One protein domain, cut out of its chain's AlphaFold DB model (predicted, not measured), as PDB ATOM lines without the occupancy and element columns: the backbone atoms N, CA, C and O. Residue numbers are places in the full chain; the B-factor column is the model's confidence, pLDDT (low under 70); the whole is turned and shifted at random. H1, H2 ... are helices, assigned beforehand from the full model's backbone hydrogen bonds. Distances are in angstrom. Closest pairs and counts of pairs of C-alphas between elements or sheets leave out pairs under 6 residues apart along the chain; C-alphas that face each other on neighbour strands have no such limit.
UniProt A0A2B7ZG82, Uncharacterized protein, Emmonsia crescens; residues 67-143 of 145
ATOM      1  N   LEU A  67       0.208 -12.235  18.978       91.44
ATOM      2  CA  LEU A  67       0.354 -11.070  19.856       91.44
ATOM      3  C   LEU A  67       1.122  -9.919  19.193       91.44
ATOM      4  O   LEU A  67       0.660  -8.779  19.209       91.44
ATOM      5  N   VAL A  68       2.286 -10.198  18.603       94.62
ATOM      6  CA  VAL A  68       3.163  -9.156  18.043       94.62
ATOM      7  C   VAL A  68       2.609  -8.643  16.719       94.62
ATOM      8  O   VAL A  68       2.474  -7.433  16.534       94.62
ATOM      9  N   VAL A  69       2.251  -9.552  15.810       94.62
ATOM     10  CA  VAL A  69       1.777  -9.193  14.468       94.62
ATOM     11  C   VAL A  69       0.437  -8.469  14.547       94.62
ATOM     12  O   VAL A  69       0.302  -7.396  13.956       94.62
ATOM     13  N   THR A  70      -0.514  -8.971  15.343       91.62
ATOM     14  CA  THR A  70      -1.800  -8.287  15.552       91.62
ATOM     15  C   THR A  70      -1.581  -6.895  16.125       91.62
ATOM     16  O   THR A  70      -2.141  -5.937  15.602       91.62
ATOM     17  N   SER A  71      -0.735  -6.745  17.152       92.81
ATOM     18  CA  SER A  71      -0.498  -5.439  17.782       92.81
ATOM     19  C   SER A  71       0.024  -4.400  16.788       92.81
ATOM     20  O   SER A  71      -0.462  -3.270  16.752       92.81
ATOM     21  N   ILE A  72       0.986  -4.789  15.944       95.00
ATOM     22  CA  ILE A  72       1.552  -3.908  14.918       95.00
ATOM     23  C   ILE A  72       0.491  -3.553  13.868       95.00
ATOM     24  O   ILE A  72       0.329  -2.381  13.528       95.00
ATOM     25  N   LEU A  73      -0.260  -4.537  13.369       92.88
ATOM     26  CA  LEU A  73      -1.290  -4.305  12.353       92.88
ATOM     27  C   LEU A  73      -2.419  -3.409  12.874       92.88
ATOM     28  O   LEU A  73      -2.825  -2.475  12.185       92.88
ATOM     29  N   VAL A  74      -2.891  -3.648  14.099       90.50
ATOM     30  CA  VAL A  74      -3.912  -2.820  14.757       90.50
ATOM     31  C   VAL A  74      -3.429  -1.377  14.890       90.50
ATOM     32  O   VAL A  74      -4.174  -0.459  14.551       90.50
ATOM     33  N   LEU A  75      -2.176  -1.160  15.305       93.62
ATOM     34  CA  LEU A  75      -1.590   0.180  15.386       93.62
ATOM     35  C   LEU A  75      -1.636   0.900  14.030       93.62
ATOM     36  O   LEU A  75      -2.096   2.039  13.956       93.62
ATOM     37  N   PHE A  76      -1.209   0.244  12.949       90.25
ATOM     38  CA  PHE A  76      -1.243   0.844  11.613       90.25
ATOM     39  C   PHE A  76      -2.665   1.127  11.124       90.25
ATOM     40  O   PHE A  76      -2.905   2.180  10.531       90.25
ATOM     41  N   VAL A  77      -3.624   0.240  11.405       89.31
ATOM     42  CA  VAL A  77      -5.036   0.466  11.067       89.31
ATOM     43  C   VAL A  77      -5.585   1.679  11.822       89.31
ATOM     44  O   VAL A  77      -6.204   2.543  11.205       89.31
ATOM     45  N   LEU A  78      -5.305   1.802  13.123       90.38
ATOM     46  CA  LEU A  78      -5.725   2.951  13.930       90.38
ATOM     47  C   LEU A  78      -5.117   4.263  13.423       90.38
ATOM     48  O   LEU A  78      -5.839   5.247  13.256       90.38
ATOM     49  N   LEU A  79      -3.820   4.278  13.106       90.44
ATOM     50  CA  LEU A  79      -3.164   5.447  12.509       90.44
ATOM     51  C   LEU A  79      -3.777   5.809  11.150       90.44
ATOM     52  O   LEU A  79      -4.000   6.987  10.869       90.44
ATOM     53  N   GLY A  80      -4.119   4.810  10.332       86.44
ATOM     54  CA  GLY A  80      -4.821   5.014   9.068       86.44
ATOM     55  C   GLY A  80      -6.198   5.657   9.254       86.44
ATOM     56  O   GLY A  80      -6.543   6.582   8.516       86.44
ATOM     57  N   ILE A  81      -6.964   5.231  10.264       86.88
ATOM     58  CA  ILE A  81      -8.268   5.824  10.610       86.88
ATOM     59  C   ILE A  81      -8.093   7.280  11.053       86.88
ATOM     60  O   ILE A  81      -8.800   8.161  10.561       86.88
ATOM     61  N   LEU A  82      -7.140   7.557  11.946       89.81
ATOM     62  CA  LEU A  82      -6.867   8.913  12.437       89.81
ATOM     63  C   LEU A  82      -6.421   9.850  11.307       89.81
ATOM     64  O   LEU A  82      -6.901  10.978  11.205       89.81
ATOM     65  N   SER A  83      -5.555   9.372  10.414       85.69
ATOM     66  CA  SER A  83      -5.130  10.138   9.242       85.69
ATOM     67  C   SER A  83      -6.300  10.404   8.292       85.69
ATOM     68  O   SER A  83      -6.459  11.522   7.805       85.69
ATOM     69  N   SER A  84      -7.138   9.395   8.042       82.38
ATOM     70  CA  SER A  84      -8.277   9.507   7.123       82.38
ATOM     71  C   SER A  84      -9.350  10.457   7.658       82.38
ATOM     72  O   SER A  84      -9.871  11.286   6.916       82.38
ATOM     73  N   THR A  85      -9.651  10.386   8.955       83.75
ATOM     74  CA  THR A  85     -10.598  11.293   9.622       83.75
ATOM     75  C   THR A  85     -10.074  12.725   9.676       83.75
ATOM     76  O   THR A  85     -10.823  13.655   9.388       83.75
ATOM     77  N   SER A  86      -8.779  12.915   9.944       84.81
ATOM     78  CA  SER A  86      -8.145  14.239   9.896       84.81
ATOM     79  C   SER A  86      -8.245  14.859   8.502       84.81
ATOM     80  O   SER A  86      -8.622  16.022   8.376       84.81
ATOM     81  N   LEU A  87      -7.984  14.078   7.448       82.50
ATOM     82  CA  LEU A  87      -8.128  14.538   6.067       82.50
ATOM     83  C   LEU A  87      -9.591  14.843   5.707       82.50
ATOM     84  O   LEU A  87      -9.844  15.786   4.968       82.50
ATOM     85  N   ALA A  88     -10.556  14.093   6.242       81.50
ATOM     86  CA  ALA A  88     -11.977  14.352   6.010       81.50
ATOM     87  C   ALA A  88     -12.481  15.638   6.695       81.50
ATOM     88  O   ALA A  88     -13.351  16.309   6.147       81.50
ATOM     89  N   ILE A  89     -11.946  15.985   7.872       85.31
ATOM     90  CA  ILE A  89     -12.344  17.185   8.634       85.31
ATOM     91  C   ILE A  89     -11.628  18.439   8.116       85.31
ATOM     92  O   ILE A  89     -12.255  19.481   7.942       85.31
ATOM     93  N   TYR A  90     -10.317  18.347   7.888       82.62
ATOM     94  CA  TYR A  90      -9.461  19.497   7.570       82.62
ATOM     95  C   TYR A  90      -9.056  19.580   6.093       82.62
ATOM     96  O   TYR A  90      -8.344  20.503   5.706       82.62
ATOM     97  N   GLY A  91      -9.470  18.627   5.257       78.12
ATOM     98  CA  GLY A  91      -9.149  18.610   3.834       78.12
ATOM     99  C   GLY A  91      -9.852  19.740   3.091       78.12
ATOM    100  O   GLY A  91     -11.020  19.624   2.734       78.12
ATOM    101  N   THR A  92      -9.136  20.833   2.836       74.38
ATOM    102  CA  THR A  92      -9.690  22.016   2.162       74.38
ATOM    103  C   THR A  92      -9.679  21.910   0.637       74.38
ATOM    104  O   THR A  92     -10.439  22.618  -0.017       74.38
ATOM    105  N   ASP A  93      -8.836  21.042   0.061       81.44
ATOM    106  CA  ASP A  93      -8.713  20.865  -1.390       81.44
ATOM    107  C   ASP A  93      -8.704  19.378  -1.801       81.44
ATOM    108  O   ASP A  93      -7.832  18.574  -1.445       81.44
ATOM    109  N   LEU A  94      -9.718  19.021  -2.587       76.00
ATOM    110  CA  LEU A  94      -9.970  17.679  -3.102       76.00
ATOM    111  C   LEU A  94      -8.979  17.289  -4.213       76.00
ATOM    112  O   LEU A  94      -8.670  16.109  -4.373       76.00
ATOM    113  N   ALA A  95      -8.454  18.258  -4.968       80.44
ATOM    114  CA  ALA A  95      -7.421  18.019  -5.971       80.44
ATOM    115  C   ALA A  95      -6.067  17.766  -5.297       80.44
ATOM    116  O   ALA A  95      -5.415  16.767  -5.600       80.44
ATOM    117  N   TYR A  96      -5.700  18.599  -4.315       79.19
ATOM    118  CA  TYR A  96      -4.463  18.442  -3.543       79.19
ATOM    119  C   TYR A  96      -4.416  17.111  -2.777       79.19
ATOM    120  O   TYR A  96      -3.434  16.374  -2.859       79.19
ATOM    121  N   SER A  97      -5.498  16.751  -2.082       74.19
ATOM    122  CA  SER A  97      -5.585  15.470  -1.366       74.19
ATOM    123  C   SER A  97      -5.500  14.263  -2.309       74.19
ATOM    124  O   SER A  97      -4.793  13.300  -2.013       74.19
ATOM    125  N   ARG A  98      -6.136  14.309  -3.485       75.38
ATOM    126  CA  ARG A  98      -6.026  13.229  -4.480       75.38
ATOM    127  C   ARG A  98      -4.612  13.079  -5.039       75.38
ATOM    128  O   ARG A  98      -4.188  11.949  -5.245       75.38
ATOM    129  N   SER A  99      -3.859  14.161  -5.225       78.25
ATOM    130  CA  SER A  99      -2.477  14.073  -5.718       78.25
ATOM    131  C   SER A  99      -1.536  13.309  -4.780       78.25
ATOM    132  O   SER A  99      -0.636  12.630  -5.262       78.25
ATOM    133  N   TYR A 100      -1.752  13.381  -3.461       72.19
ATOM    134  CA  TYR A 100      -0.901  12.699  -2.475       72.19
ATOM    135  C   TYR A 100      -1.450  11.344  -2.008       72.19
ATOM    136  O   TYR A 100      -0.669  10.458  -1.671       72.19
ATOM    137  N   TYR A 101      -2.774  11.155  -2.006       71.12
ATOM    138  CA  TYR A 101      -3.412   9.980  -1.396       71.12
ATOM    139  C   TYR A 101      -4.094   9.024  -2.387       71.12
ATOM    140  O   TYR A 101      -4.546   7.961  -1.966       71.12
ATOM    141  N   ALA A 102      -4.140   9.320  -3.695       70.75
ATOM    142  CA  ALA A 102      -4.790   8.439  -4.682       70.75
ATOM    143  C   ALA A 102      -4.143   7.048  -4.822       70.75
ATOM    144  O   ALA A 102      -4.769   6.137  -5.360       70.75
ATOM    145  N   HIS A 103      -2.911   6.873  -4.342       78.06
ATOM    146  CA  HIS A 103      -2.179   5.608  -4.425       78.06
ATOM    147  C   HIS A 103      -2.315   4.722  -3.179       78.06
ATOM    148  O   HIS A 103      -1.828   3.592  -3.190       78.06
ATOM    149  N   SER A 104      -2.969   5.197  -2.114       75.06
ATOM    150  CA  SER A 104      -3.198   4.395  -0.909       75.06
ATOM    151  C   SER A 104      -4.551   3.684  -0.979       75.06
ATOM    152  O   SER A 104      -5.549   4.323  -1.323       75.06
ATOM    153  N   PRO A 105      -4.647   2.395  -0.598       80.00
ATOM    154  CA  PRO A 105      -5.943   1.778  -0.348       80.00
ATOM    155  C   PRO A 105      -6.655   2.496   0.807       80.00
ATOM    156  O   PRO A 105      -6.017   3.076   1.692       80.00
ATOM    157  N   SER A 106      -7.990   2.459   0.805       84.38
ATOM    158  CA  SER A 106      -8.777   2.987   1.922       84.38
ATOM    159  C   SER A 106      -8.631   2.096   3.157       84.38
ATOM    160  O   SER A 106      -8.398   0.893   3.040       84.38
ATOM    161  N   THR A 107      -8.842   2.658   4.351       83.38
ATOM    162  CA  THR A 107      -8.788   1.888   5.606       83.38
ATOM    163  C   THR A 107      -9.744   0.693   5.593       83.38
ATOM    164  O   THR A 107      -9.395  -0.387   6.064       83.38
ATOM    165  N   PHE A 108     -10.932   0.861   5.007       86.56
ATOM    166  CA  PHE A 108     -11.894  -0.227   4.848       86.56
ATOM    167  C   PHE A 108     -11.344  -1.354   3.964       86.56
ATOM    168  O   PHE A 108     -11.487  -2.526   4.302       86.56
ATOM    169  N   VAL A 109     -10.671  -1.011   2.861       89.56
ATOM    170  CA  VAL A 109     -10.024  -1.999   1.987       89.56
ATOM    171  C   VAL A 109      -8.889  -2.710   2.725       89.56
ATOM    172  O   VAL A 109      -8.819  -3.932   2.665       89.56
ATOM    173  N   SER A 110      -8.053  -1.991   3.480       89.31
ATOM    174  CA  SER A 110      -7.002  -2.602   4.307       89.31
ATOM    175  C   SER A 110      -7.574  -3.592   5.323       89.31
ATOM    176  O   SER A 110      -7.091  -4.717   5.410       89.31
ATOM    177  N   PHE A 111      -8.632  -3.213   6.048       90.25
ATOM    178  CA  PHE A 111      -9.315  -4.113   6.980       90.25
ATOM    179  C   PHE A 111      -9.885  -5.345   6.265       90.25
ATOM    180  O   PHE A 111      -9.672  -6.465   6.716       90.25
ATOM    181  N   SER A 112     -10.553  -5.150   5.123       93.62
ATOM    182  CA  SER A 112     -11.125  -6.235   4.318       93.62
ATOM    183  C   SER A 112     -10.063  -7.233   3.845       93.62
ATOM    184  O   SER A 112     -10.280  -8.440   3.916       93.62
ATOM    185  N   ILE A 113      -8.881  -6.754   3.440       93.56
ATOM    186  CA  ILE A 113      -7.749  -7.613   3.065       93.56
ATOM    187  C   ILE A 113      -7.292  -8.455   4.261       93.56
ATOM    188  O   ILE A 113      -7.174  -9.671   4.134       93.56
ATOM    189  N   LEU A 114      -7.071  -7.839   5.427       94.19
ATOM    190  CA  LEU A 114      -6.619  -8.549   6.632       94.19
ATOM    191  C   LEU A 114      -7.657  -9.576   7.110       94.19
ATOM    192  O   LEU A 114      -7.308 -10.703   7.456       94.19
ATOM    193  N   HIS A 115      -8.937  -9.212   7.049       94.94
ATOM    194  CA  HIS A 115     -10.056 -10.104   7.329       94.94
ATOM    195  C   HIS A 115     -10.093 -11.293   6.359       94.94
ATOM    196  O   HIS A 115     -10.239 -12.443   6.776       94.94
ATOM    197  N   HIS A 116      -9.911 -11.036   5.061       95.56
ATOM    198  CA  HIS A 116      -9.905 -12.077   4.037       95.56
ATOM    199  C   HIS A 116      -8.731 -13.046   4.207       95.56
ATOM    200  O   HIS A 116      -8.929 -14.255   4.096       95.56
ATOM    201  N   ILE A 117      -7.536 -12.541   4.542       95.25
ATOM    202  CA  ILE A 117      -6.363 -13.377   4.837       95.25
ATOM    203  C   ILE A 117      -6.711 -14.402   5.921       95.25
ATOM    204  O   ILE A 117      -6.498 -15.591   5.707       95.25
ATOM    205  N   TYR A 118      -7.326 -13.984   7.031       95.06
ATOM    206  CA  TYR A 118      -7.751 -14.929   8.064       95.06
ATOM    207  C   TYR A 118      -8.799 -15.934   7.565       95.06
ATOM    208  O   TYR A 118      -8.658 -17.139   7.764       95.06
ATOM    209  N   LEU A 119      -9.853 -15.452   6.898       94.81
ATOM    210  CA  LEU A 119     -10.962 -16.309   6.476       94.81
ATOM    211  C   LEU A 119     -10.548 -17.382   5.467       94.81
ATOM    212  O   LEU A 119     -11.094 -18.482   5.503       94.81
ATOM    213  N   THR A 120      -9.575 -17.094   4.600       94.19
ATOM    214  CA  THR A 120      -9.022 -18.118   3.699       94.19
ATOM    215  C   THR A 120      -8.389 -19.284   4.459       94.19
ATOM    216  O   THR A 120      -8.516 -20.428   4.026       94.19
ATOM    217  N   GLY A 121      -7.798 -19.017   5.626       91.00
ATOM    218  CA  GLY A 121      -7.255 -20.043   6.511       91.00
ATOM    219  C   GLY A 121      -8.277 -20.750   7.396       91.00
ATOM    220  O   GLY A 121      -8.050 -21.884   7.803       91.00
ATOM    221  N   ALA A 122      -9.422 -20.119   7.659       90.94
ATOM    222  CA  ALA A 122     -10.496 -20.683   8.482       90.94
ATOM    223  C   ALA A 122     -11.334 -21.761   7.760       90.94
ATOM    224  O   ALA A 122     -12.289 -22.298   8.323       90.94
ATOM    225  N   LEU A 123     -11.002 -22.080   6.506       92.50
ATOM    226  CA  LEU A 123     -11.639 -23.157   5.755       92.50
ATOM    227  C   LEU A 123     -11.242 -24.522   6.330       92.50
ATOM    228  O   LEU A 123     -10.069 -24.768   6.608       92.50
ATOM    229  N   SER A 124     -12.206 -25.439   6.437       91.94
ATOM    230  CA  SER A 124     -11.997 -26.811   6.917       91.94
ATOM    231  C   SER A 124     -11.289 -27.679   5.865       91.94
ATOM    232  O   SER A 124     -11.888 -28.576   5.268       91.94
ATOM    233  N   MET A 125     -10.021 -27.381   5.595       91.44
ATOM    234  CA  MET A 125      -9.141 -28.166   4.731       91.44
ATOM    235  C   MET A 125      -7.934 -28.672   5.523       91.44
ATOM    236  O   MET A 125      -7.592 -28.139   6.577       91.44
ATOM    237  N   ASN A 126      -7.269 -29.698   4.991       91.62
ATOM    238  CA  ASN A 126      -6.023 -30.227   5.547       91.62
ATOM    239  C   ASN A 126      -4.849 -29.305   5.183       91.62
ATOM    240  O   ASN A 126      -4.037 -29.626   4.313       91.62
ATOM    241  N   TRP A 127      -4.810 -28.122   5.797       92.31
ATOM    242  CA  TRP A 127      -3.739 -27.154   5.600       92.31
ATOM    243  C   TRP A 127      -2.448 -27.612   6.288       92.31
ATOM    244  O   TRP A 127      -2.503 -28.081   7.424       92.31
ATOM    245  N   PRO A 128      -1.282 -27.414   5.653       90.25
ATOM    246  CA  PRO A 128      -0.005 -27.445   6.356       90.25
ATOM    247  C   PRO A 128      -0.021 -26.479   7.550       90.25
ATOM    248  O   PRO A 128      -0.459 -25.332   7.398       90.25
ATOM    249  N   SER A 129       0.498 -26.898   8.706       90.56
ATOM    250  CA  SER A 129       0.567 -26.053   9.915       90.56
ATOM    251  C   SER A 129       1.186 -24.684   9.693       90.56
ATOM    252  O   SER A 129       0.693 -23.714  10.250       90.56
ATOM    253  N   VAL A 130       2.208 -24.573   8.842       92.62
ATOM    254  CA  VAL A 130       2.858 -23.296   8.514       92.62
ATOM    255  C   VAL A 130       1.879 -22.236   8.009       92.62
ATOM    256  O   VAL A 130       2.002 -21.060   8.350       92.62
ATOM    257  N   LEU A 131       0.861 -22.638   7.243       94.06
ATOM    258  CA  LEU A 131      -0.173 -21.719   6.774       94.06
ATOM    259  C   LEU A 131      -1.157 -21.382   7.894       94.06
ATOM    260  O   LEU A 131      -1.495 -20.216   8.075       94.06
ATOM    261  N   VAL A 132      -1.564 -22.378   8.686       93.62
ATOM    262  CA  VAL A 132      -2.455 -22.179   9.842       93.62
ATOM    263  C   VAL A 132      -1.825 -21.222  10.859       93.62
ATOM    264  O   VAL A 132      -2.470 -20.272  11.302       93.62
ATOM    265  N   ALA A 133      -0.543 -21.415  11.166       94.31
ATOM    266  CA  ALA A 133       0.245 -20.554  12.033       94.31
ATOM    267  C   ALA A 133       0.361 -19.139  11.453       94.31
ATOM    268  O   ALA A 133       0.099 -18.166  12.161       94.31
ATOM    269  N   PHE A 134       0.647 -18.998  10.156       95.31
ATOM    270  CA  PHE A 134       0.657 -17.695   9.492       95.31
ATOM    271  C   PHE A 134      -0.699 -16.975   9.576       95.31
ATOM    272  O   PHE A 134      -0.742 -15.797   9.936       95.31
ATOM    273  N   TRP A 135      -1.811 -17.652   9.283       96.12
ATOM    274  CA  TRP A 135      -3.143 -17.045   9.316       96.12
ATOM    275  C   TRP A 135      -3.594 -16.678  10.728       96.12
ATOM    276  O   TRP A 135      -4.291 -15.676  10.889       96.12
ATOM    277  N   SER A 136      -3.144 -17.409  11.755       94.62
ATOM    278  CA  SER A 136      -3.447 -17.096  13.160       94.62
ATOM    279  C   SER A 136      -3.058 -15.665  13.554       94.62
ATOM    280  O   SER A 136      -3.720 -15.048  14.385       94.62
ATOM    281  N   ASN A 137      -2.062 -15.078  12.878       95.50
ATOM    282  CA  ASN A 137      -1.651 -13.688  13.075       95.50
ATOM    283  C   ASN A 137      -2.732 -12.647  12.759       95.50
ATOM    284  O   ASN A 137      -2.598 -11.491  13.151       95.50
ATOM    285  N   PHE A 138      -3.766 -13.037  12.014       95.75
ATOM    286  CA  PHE A 138      -4.823 -12.154  11.535       95.75
ATOM    287  C   PHE A 138      -6.175 -12.438  12.208       95.75
ATOM    288  O   PHE A 138      -7.166 -11.798  11.859       95.75
ATOM    289  N   ALA A 139      -6.229 -13.356  13.183       93.81
ATOM    290  CA  ALA A 139      -7.461 -13.794  13.853       93.81
ATOM    291  C   ALA A 139      -8.283 -12.642  14.441       93.81
ATOM    292  O   ALA A 139      -9.507 -12.611  14.328       93.81
ATOM    293  N   TRP A 140      -7.614 -11.625  14.972       93.12
ATOM    294  CA  TRP A 140      -8.292 -10.462  15.535       93.12
ATOM    295  C   TRP A 140      -9.173  -9.726  14.514       93.12
ATOM    296  O   TRP A 140     -10.257  -9.253  14.852       93.12
ATOM    297  N   PHE A 141      -8.766  -9.686  13.239       92.19
ATOM    298  CA  PHE A 141      -9.530  -9.036  12.167       92.19
ATOM    299  C   PHE A 141     -10.820  -9.784  11.803       92.19
ATOM    300  O   PHE A 141     -11.660  -9.231  11.095       92.19
ATOM    301  N   SER A 142     -11.016 -11.011  12.290       90.88
ATOM    302  CA  SER A 142     -12.278 -11.756  12.201       90.88
ATOM    303  C   SER A 142     -13.044 -11.826  13.526       90.88
ATOM    304  O   SER A 142     -14.117 -12.424  13.575       90.88
ATOM    305  N   GLY A 143     -12.532 -11.191  14.587       88.75
ATOM    306  CA  GLY A 143     -13.115 -11.238  15.927       88.75
ATOM    307  C   GLY A 143     -12.725 -12.475  16.741       88.75
ATOM    308  O   GLY A 143     -13.369 -12.753  17.750       88.75
TER     309      GLY A 143
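What this domain is: This is residues 67 to 143 of the 145 residues of an uncharacterized protein of Emmonsia crescens (UniProt A0A2B7ZG82). Picture a loose rod of helices laid lengthwise: the long helix H1 runs out along it, H2 and H3 come back one after the other, and H4 folds back against the last part of H3. The short H5 then packs on H3, near the beginning of H1, while the turns at residues 89 to 96 and 123 to 130 stick out at the two ends of the rod. The printed part has 77 residues, with five named helices in the order H1, H2, H3, H4, H5 and no named strand, and its class is all helix. The whole is loose, with a radius of gyration of the C-alphas of 16.1 A, and spans 52 by 20 by 17 A.

How they stand to each other: Begin with H1, residues 67 to 90, and with H2, residues 94 to 101, which follows it in the chain after a tight link of 3 residues. These two are close but not clearly touching: their closest C-alphas, those of Leu 87 and Ser 97, are 7.9 A apart. They run opposite ways at a shallow tilt of 19 degrees. Next comes H3, residues 107 to 121, the hub, which touches three other helices. H2 and H3 are apart, though they follow each other in the chain. H1 touches H3 with residues 77 to 84 alone, and H3 touches H1 with residues 107 to 111 alone; the closest C-alphas, those of Gly 80 and Thr 107, are 6.1 A apart. H1 and H3 run opposite ways at a shallow tilt of 25 degrees. Further on, H4, residues 129 to 136, makes a helical hairpin with H3, opposite ways at a shallow tilt of 32 degrees. H3 touches H4 with residues 117 to 121 alone, and the closest C-alphas, those of Tyr 118 and Trp 135, are 5.2 A apart. H5, residues 139 to 142, touches H3, where the closest C-alphas, those of His 115 and Phe 141, are 5.0 A apart. H5 and H1 are close but not clearly touching, with the C-alphas of Thr 70 and Trp 140 closest at 6.8 A. H4 and H5 meet only through their link, and H4 is apart from H1. In the backbone, each O i to N i+4 pair of H1, H2 and H4 is within hydrogen-bond range; in H3 it is 10 of 11, and H5 is too short for such a pair.

Where its parts are: Find C-alpha 67 at (0.354, -11.070, 19.856); from there H1 runs 34.4 A to C-alpha 90 at (-9.461, 19.497, 7.570). H2 goes from Leu 94 to Tyr 101, 10.3 A from first to last C-alpha. Find C-alpha 107 at (-8.788, 1.888, 5.606), where H3 begins; it ends 22.0 A away at C-alpha 121. H4, from Ser 129 to Ser 136, measures 10.3 A. H5 measures 5.5 A and ends at C-alpha 142, printed at (-12.278, -11.756, 12.201).

The domain as a whole: Look to Thr 92 and Asn 126 for the two C-alphas farthest apart, 52.5 A. Residues 89 to 96, of which 94 to 96 belong to H2, stand free, as do residues 123 to 130; the body without them spans 39 by 19 by 16 A. The links H1 to H2, H2 to H3 and H4 to H5 are tight, and the link H3 to H4, of 7 residues, is short. The printed part has no cut. In the B-factor column you will find a mean pLDDT of 88.1 for the printed part of this model and 76 for H2; no printed residue is under 70.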